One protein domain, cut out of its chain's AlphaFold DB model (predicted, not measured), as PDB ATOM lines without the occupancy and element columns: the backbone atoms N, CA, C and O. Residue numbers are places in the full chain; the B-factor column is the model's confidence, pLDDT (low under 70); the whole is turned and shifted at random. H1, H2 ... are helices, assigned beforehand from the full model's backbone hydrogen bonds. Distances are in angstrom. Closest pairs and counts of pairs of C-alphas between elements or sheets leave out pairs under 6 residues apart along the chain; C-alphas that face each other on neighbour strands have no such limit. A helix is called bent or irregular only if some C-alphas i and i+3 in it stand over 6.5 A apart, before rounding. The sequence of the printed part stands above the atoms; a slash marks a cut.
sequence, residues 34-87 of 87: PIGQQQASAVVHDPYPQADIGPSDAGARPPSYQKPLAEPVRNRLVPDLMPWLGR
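This is residues 34 to 87 of the 87 residues of an uncharacterized protein of Crateriforma conspicua (UniProt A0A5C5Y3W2). This model has little regular structure: two short helices, H1 and H2, pack on each other at a steep tilt of 49 degrees, running opposite ways, towards one end of an elongated outline, and one wide loop, residues 45 to 70, joins them and reaches out to the other end. The printed part has 54 residues, with H1 before H2 and no named strand; the class is all helix, though the named elements hold only 21 residues. It is only just compact, close to loose, with a radius of gyration of the C-alphas of 11.9 A, and elongated, spanning 33 by 21 by 16 A.

H1, residues 35 to 44, begins at C-alpha 35 (-3.637, 128.389, 55.390) and is 14.3 A long. H2, residues 71 to 81, is 15.7 A long and ends at C-alpha 81 (-3.021, 126.878, 45.554). H2 is only just irregular: C-alphas 75 and 78 are 6.9 A apart.

H1 and H2 touch, their closest C-alphas being those of Gln 37 and Leu 81, 5.4 A apart. They run opposite ways at a steep tilt of 49 degrees. In H1 every O i to N i+4 pair is within hydrogen-bond range; in H2, 4 of 7 are.

The C-alphas farthest apart, those of Gly 59 and Arg 87, are 34.2 A apart. The link from H1 to H2 is long, with 26 residues. The printed part has no cut, and its mean pLDDT is 89.2, with residue 87 under 70.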
ATOM      1  N   PRO A  34      -1.306 131.937  52.973       90.81
ATOM      2  CA  PRO A  34      -2.648 131.505  53.354       90.81
ATOM      3  C   PRO A  34      -2.695 130.043  53.818       90.81
ATOM      4  O   PRO A  34      -1.999 129.191  53.267       90.81
ATOM      5  N   ILE A  35      -3.554 129.733  54.794       92.12
ATOM      6  CA  ILE A  35      -3.637 128.389  55.390       92.12
ATOM      7  C   ILE A  35      -3.841 127.282  54.344       92.12
ATOM      8  O   ILE A  35      -3.243 126.217  54.461       92.12
ATOM      9  N   GLY A  36      -4.596 127.560  53.274       92.38
ATOM     10  CA  GLY A  36      -4.787 126.620  52.170       92.38
ATOM     11  C   GLY A  36      -3.486 126.265  51.441       92.38
ATOM     12  O   GLY A  36      -3.288 125.110  51.087       92.38
ATOM     13  N   GLN A  37      -2.553 127.212  51.290       93.31
ATOM     14  CA  GLN A  37      -1.236 126.944  50.700       93.31
ATOM     15  C   GLN A  37      -0.383 126.066  51.619       93.31
ATOM     16  O   GLN A  37       0.311 125.167  51.154       93.31
ATOM     17  N   GLN A  38      -0.460 126.302  52.933       91.81
ATOM     18  CA  GLN A  38       0.253 125.494  53.924       91.81
ATOM     19  C   GLN A  38      -0.278 124.055  53.945       91.81
ATOM     20  O   GLN A  38       0.507 123.110  53.953       91.81
ATOM     21  N   GLN A  39      -1.601 123.884  53.890       92.88
ATOM     22  CA  GLN A  39      -2.245 122.572  53.798       92.88
ATOM     23  C   GLN A  39      -1.906 121.862  52.483       92.88
ATOM     24  O   GLN A  39      -1.551 120.688  52.506       92.88
ATOM     25  N   ALA A  40      -1.958 122.568  51.351       93.56
ATOM     26  CA  ALA A  40      -1.586 122.003  50.058       93.56
ATOM     27  C   ALA A  40      -0.125 121.537  50.044       93.56
ATOM     28  O   ALA A  40       0.163 120.422  49.614       93.56
ATOM     29  N   SER A  41       0.783 122.340  50.602       92.56
ATOM     30  CA  SER A  41       2.196 121.982  50.735       92.56
ATOM     31  C   SER A  41       2.391 120.748  51.617       92.56
ATOM     32  O   SER A  41       3.164 119.861  51.257       92.56
ATOM     33  N   ALA A  42       1.642 120.635  52.720       92.88
ATOM     34  CA  ALA A  42       1.676 119.456  53.584       92.88
ATOM     35  C   ALA A  42       1.209 118.176  52.869       92.88
ATOM     36  O   ALA A  42       1.727 117.104  53.157       92.88
ATOM     37  N   VAL A  43       0.263 118.281  51.927       93.00
ATOM     38  CA  VAL A  43      -0.188 117.141  51.111       93.00
ATOM     39  C   VAL A  43       0.835 116.774  50.035       93.00
ATOM     40  O   VAL A  43       1.109 115.597  49.832       93.00
ATOM     41  N   VAL A  44       1.396 117.761  49.329       92.19
ATOM     42  CA  VAL A  44       2.346 117.522  48.224       92.19
ATOM     43  C   VAL A  44       3.649 116.896  48.720       92.19
ATOM     44  O   VAL A  44       4.229 116.061  48.030       92.19
ATOM     45  N   HIS A  45       4.106 117.285  49.909       92.25
ATOM     46  CA  HIS A  45       5.338 116.777  50.516       92.25
ATOM     47  C   HIS A  45       5.090 115.674  51.558       92.25
ATOM     48  O   HIS A  45       5.938 115.445  52.420       92.25
ATOM     49  N   ASP A  46       3.938 115.003  51.496       92.06
ATOM     50  CA  ASP A  46       3.656 113.829  52.321       92.06
ATOM     51  C   ASP A  46       4.660 112.701  51.985       92.06
ATOM     52  O   ASP A  46       4.760 112.313  50.817       92.06
ATOM     53  N   PRO A  47       5.429 112.170  52.959       90.44
ATOM     54  CA  PRO A  47       6.377 111.084  52.706       90.44
ATOM     55  C   PRO A  47       5.705 109.739  52.396       90.44
ATOM     56  O   PRO A  47       6.375 108.816  51.933       90.44
ATOM     57  N   TYR A  48       4.412 109.593  52.687       91.81
ATOM     58  CA  TYR A  48       3.685 108.356  52.443       91.81
ATOM     59  C   TYR A  48       3.210 108.250  50.985       91.81
ATOM     60  O   TYR A  48       2.851 109.258  50.367       91.81
ATOM     61  N   PRO A  49       3.183 107.031  50.411       89.88
ATOM     62  CA  PRO A  49       2.808 106.839  49.021       89.88
ATOM     63  C   PRO A  49       1.353 107.239  48.766       89.88
ATOM     64  O   PRO A  49       0.485 107.200  49.641       89.88
ATOM     65  N   GLN A  50       1.091 107.606  47.517       89.31
ATOM     66  CA  GLN A  50      -0.261 107.851  47.036       89.31
ATOM     67  C   GLN A  50      -0.995 106.525  46.805       89.31
ATOM     68  O   GLN A  50      -0.368 105.509  46.503       89.31
ATOM     69  N   ALA A  51      -2.328 106.552  46.884       85.06
ATOM     70  CA  ALA A  51      -3.165 105.358  46.740       85.06
ATOM     71  C   ALA A  51      -3.026 104.653  45.372       85.06
ATOM     72  O   ALA A  51      -3.358 103.478  45.252       85.06
ATOM     73  N   ASP A  52      -2.553 105.370  44.352       85.38
ATOM     74  CA  ASP A  52      -2.449 104.957  42.951       85.38
ATOM     75  C   ASP A  52      -1.005 104.758  42.449       85.38
ATOM     76  O   ASP A  52      -0.816 104.263  41.341       85.38
ATOM     77  N   ILE A  53       0.020 105.133  43.231       82.88
ATOM     78  CA  ILE A  53       1.427 105.210  42.765       82.88
ATOM     79  C   ILE A  53       2.370 104.278  43.560       82.88
ATOM     80  O   ILE A  53       3.575 104.234  43.317       82.88
ATOM     81  N   GLY A  54       1.860 103.454  44.478       82.00
ATOM     82  CA  GLY A  54       2.704 102.511  45.211       82.00
ATOM     83  C   GLY A  54       1.941 101.477  46.038       82.00
ATOM     84  O   GLY A  54       0.716 101.389  45.961       82.00
ATOM     85  N   PRO A  55       2.667 100.668  46.831       85.06
ATOM     86  CA  PRO A  55       2.066  99.749  47.788       85.06
ATOM     87  C   PRO A  55       1.233 100.487  48.839       85.06
ATOM     88  O   PRO A  55       1.537 101.622  49.204       85.06
ATOM     89  N   SER A  56       0.216  99.806  49.367       84.75
ATOM     90  CA  SER A  56      -0.609 100.336  50.456       84.75
ATOM     91  C   SER A  56       0.237 100.684  51.684       84.75
ATOM     92  O   SER A  56       1.039  99.875  52.153       84.75
ATOM     93  N   ASP A  57       0.006 101.873  52.237       85.31
ATOM     94  CA  ASP A  57       0.657 102.398  53.437       85.31
ATOM     95  C   ASP A  57      -0.144 102.151  54.723       85.31
ATOM     96  O   ASP A  57       0.242 102.642  55.783       85.31
ATOM     97  N   ALA A  58      -1.228 101.369  54.666       80.00
ATOM     98  CA  ALA A  58      -2.166 101.181  55.777       80.00
ATOM     99  C   ALA A  58      -1.522 100.680  57.086       80.00
ATOM    100  O   ALA A  58      -2.070 100.911  58.161       80.00
ATOM    101  N   GLY A  59      -0.374  99.996  57.005       81.12
ATOM    102  CA  GLY A  59       0.400  99.553  58.172       81.12
ATOM    103  C   GLY A  59       1.538 100.492  58.592       81.12
ATOM    104  O   GLY A  59       2.080 100.328  59.681       81.12
ATOM    105  N   ALA A  60       1.918 101.454  57.746       88.00
ATOM    106  CA  ALA A  60       3.056 102.351  57.966       88.00
ATOM    107  C   ALA A  60       2.631 103.785  58.318       88.00
ATOM    108  O   ALA A  60       3.340 104.474  59.056       88.00
ATOM    109  N   ARG A  61       1.487 104.245  57.797       91.50
ATOM    110  CA  ARG A  61       0.924 105.563  58.098       91.50
ATOM    111  C   ARG A  61       0.312 105.557  59.508       91.50
ATOM    112  O   ARG A  61      -0.524 104.700  59.797       91.50
ATOM    113  N   PRO A  62       0.668 106.510  60.391       91.75
ATOM    114  CA  PRO A  62       0.036 106.639  61.692       91.75
ATOM    115  C   PRO A  62      -1.482 106.832  61.553       91.75
ATOM    116  O   PRO A  62      -1.915 107.592  60.685       91.75
ATOM    117  N   PRO A  63      -2.308 106.232  62.427       89.75
ATOM    118  CA  PRO A  63      -3.767 106.298  62.298       89.75
ATOM    119  C   PRO A  63      -4.360 107.713  62.335       89.75
ATOM    120  O   PRO A  63      -5.449 107.937  61.813       89.75
ATOM    121  N   SER A  64      -3.667 108.662  62.968       91.25
ATOM    122  CA  SER A  64      -4.087 110.063  63.076       91.25
ATOM    123  C   SER A  64      -3.742 110.911  61.850       91.25
ATOM    124  O   SER A  64      -4.179 112.058  61.770       91.25
ATOM    125  N   TYR A  65      -2.940 110.394  60.918       90.94
ATOM    126  CA  TYR A  65      -2.528 111.156  59.747       90.94
ATOM    127  C   TYR A  65      -3.660 111.196  58.723       90.94
ATOM    128  O   TYR A  65      -4.415 110.237  58.542       90.94
ATOM    129  N   GLN A  66      -3.754 112.324  58.024       90.56
ATOM    130  CA  GLN A  66      -4.653 112.489  56.887       90.56
ATOM    131  C   GLN A  66      -4.411 111.363  55.875       90.56
ATOM    132  O   GLN A  66      -3.266 110.990  55.662       90.56
ATOM    133  N   LYS A  67      -5.458 110.820  55.247       91.25
ATOM    134  CA  LYS A  67      -5.321 109.856  54.139       91.25
ATOM    135  C   LYS A  67      -5.079 110.586  52.810       91.25
ATOM    136  O   LYS A  67      -5.532 111.732  52.695       91.25
ATOM    137  N   PRO A  68      -4.448 109.940  51.807       90.94
ATOM    138  CA  PRO A  68      -4.273 110.526  50.481       90.94
ATOM    139  C   PRO A  68      -5.590 111.058  49.913       90.94
ATOM    140  O   PRO A  68      -6.643 110.432  50.055       90.94
ATOM    141  N   LEU A  69      -5.528 112.228  49.281       92.19
ATOM    142  CA  LEU A  69      -6.681 112.814  48.605       92.19
ATOM    143  C   LEU A  69      -6.998 112.035  47.326       92.19
ATOM    144  O   LEU A  69      -6.117 111.437  46.711       92.19
ATOM    145  N   ALA A  70      -8.259 112.087  46.897       91.69
ATOM    146  CA  ALA A  70      -8.653 111.546  45.603       91.69
ATOM    147  C   ALA A  70      -7.896 112.258  44.469       91.69
ATOM    148  O   ALA A  70      -7.724 113.480  44.501       91.69
ATOM    149  N   GLU A  71      -7.494 111.497  43.452       91.19
ATOM    150  CA  GLU A  71      -6.668 111.974  42.337       91.19
ATOM    151  C   GLU A  71      -7.205 113.252  41.652       91.19
ATOM    152  O   GLU A  71      -6.428 114.198  41.500       91.19
ATOM    153  N   PRO A  72      -8.525 113.407  41.401       92.44
ATOM    154  CA  PRO A  72      -9.050 114.631  40.791       92.44
ATOM    155  C   PRO A  72      -8.861 115.888  41.649       92.44
ATOM    156  O   PRO A  72      -8.684 116.983  41.118       92.44
ATOM    157  N   VAL A  73      -8.911 115.747  42.978       92.69
ATOM    158  CA  VAL A  73      -8.685 116.855  43.922       92.69
ATOM    159  C   VAL A  73      -7.193 117.143  44.017       92.69
ATOM    160  O   VAL A  73      -6.775 118.300  43.988       92.69
ATOM    161  N   ARG A  74      -6.382 116.083  44.072       91.50
ATOM    162  CA  ARG A  74      -4.927 116.180  44.133       91.50
ATOM    163  C   ARG A  74      -4.353 116.928  42.933       91.50
ATOM    164  O   ARG A  74      -3.535 117.822  43.116       91.50
ATOM    165  N   ASN A  75      -4.824 116.623  41.729       91.25
ATOM    166  CA  ASN A  75      -4.323 117.239  40.499       91.25
ATOM    167  C   ASN A  75      -4.596 118.745  40.409       91.25
ATOM    168  O   ASN A  75      -3.919 119.446  39.660       91.25
ATOM    169  N   ARG A  76      -5.566 119.257  41.175       93.19
ATOM    170  CA  ARG A  76      -5.881 120.689  41.232       93.19
ATOM    171  C   ARG A  76      -5.112 121.455  42.311       93.19
ATOM    172  O   ARG A  76      -5.012 122.670  42.224       93.19
ATOM    173  N   LEU A  77      -4.508 120.776  43.291       92.50
ATOM    174  CA  LEU A  77      -3.821 121.426  44.422       92.50
ATOM    175  C   LEU A  77      -2.712 122.385  43.989       92.50
ATOM    176  O   LEU A  77      -2.674 123.529  44.438       92.50
ATOM    177  N   VAL A  78      -1.801 121.916  43.136       92.75
ATOM    178  CA  VAL A  78      -0.670 122.722  42.666       92.75
ATOM    179  C   VAL A  78      -1.134 123.900  41.803       92.75
ATOM    180  O   VAL A  78      -0.790 125.024  42.161       92.75
ATOM    181  N   PRO A  79      -1.923 123.723  40.724       93.31
ATOM    182  CA  PRO A  79      -2.333 124.858  39.896       93.31
ATOM    183  C   PRO A  79      -3.197 125.880  40.652       93.31
ATOM    184  O   PRO A  79      -3.037 127.076  40.417       93.31
ATOM    185  N   ASP A  80      -4.049 125.441  41.586       93.19
ATOM    186  CA  ASP A  80      -4.984 126.341  42.270       93.19
ATOM    187  C   ASP A  80      -4.351 127.056  43.476       93.19
ATOM    188  O   ASP A  80      -4.622 128.234  43.715       93.19
ATOM    189  N   LEU A  81      -3.521 126.364  44.268       93.44
ATOM    190  CA  LEU A  81      -3.021 126.878  45.554       93.44
ATOM    191  C   LEU A  81      -1.512 127.117  45.581       93.44
ATOM    192  O   LEU A  81      -1.042 127.883  46.422       93.44
ATOM    193  N   MET A  82      -0.749 126.482  44.692       91.38
ATOM    194  CA  MET A  82       0.714 126.578  44.652       91.38
ATOM    195  C   MET A  82       1.253 126.733  43.217       91.38
ATOM    196  O   MET A  82       2.161 125.994  42.827       91.38
ATOM    197  N   PRO A  83       0.751 127.692  42.408       89.62
ATOM    198  CA  PRO A  83       1.084 127.793  40.981       89.62
ATOM    199  C   PRO A  83       2.575 128.043  40.704       89.62
ATOM    200  O   PRO A  83       3.046 127.850  39.588       89.62
ATOM    201  N   TRP A  84       3.341 128.462  41.714       87.06
ATOM    202  CA  TRP A  84       4.793 128.618  41.615       87.06
ATOM    203  C   TRP A  84       5.570 127.293  41.682       87.06
ATOM    204  O   TRP A  84       6.750 127.294  41.349       87.06
ATOM    205  N   LEU A  85       4.955 126.191  42.131       86.19
ATOM    206  CA  LEU A  85       5.614 124.885  42.276       86.19
ATOM    207  C   LEU A  85       5.571 124.051  40.983       86.19
ATOM    208  O   LEU A  85       6.437 123.211  40.772       86.19
ATOM    209  N   GLY A  86       4.573 124.270  40.123       72.69
ATOM    210  CA  GLY A  86       4.328 123.484  38.907       72.69
ATOM    211  C   GLY A  86       4.893 124.104  37.628       72.69
ATOM    212  O   GLY A  86       4.155 124.201  36.650       72.69
ATOM    213  N   ARG A  87       6.151 124.561  37.641       58.19
ATOM    214  CA  ARG A  87       6.809 125.165  36.472       58.19
ATOM    215  C   ARG A  87       7.983 124.330  35.977       58.19
ATOM    216  O   ARG A  87       8.749 123.847  36.836       58.19
TER     217      ARG A  87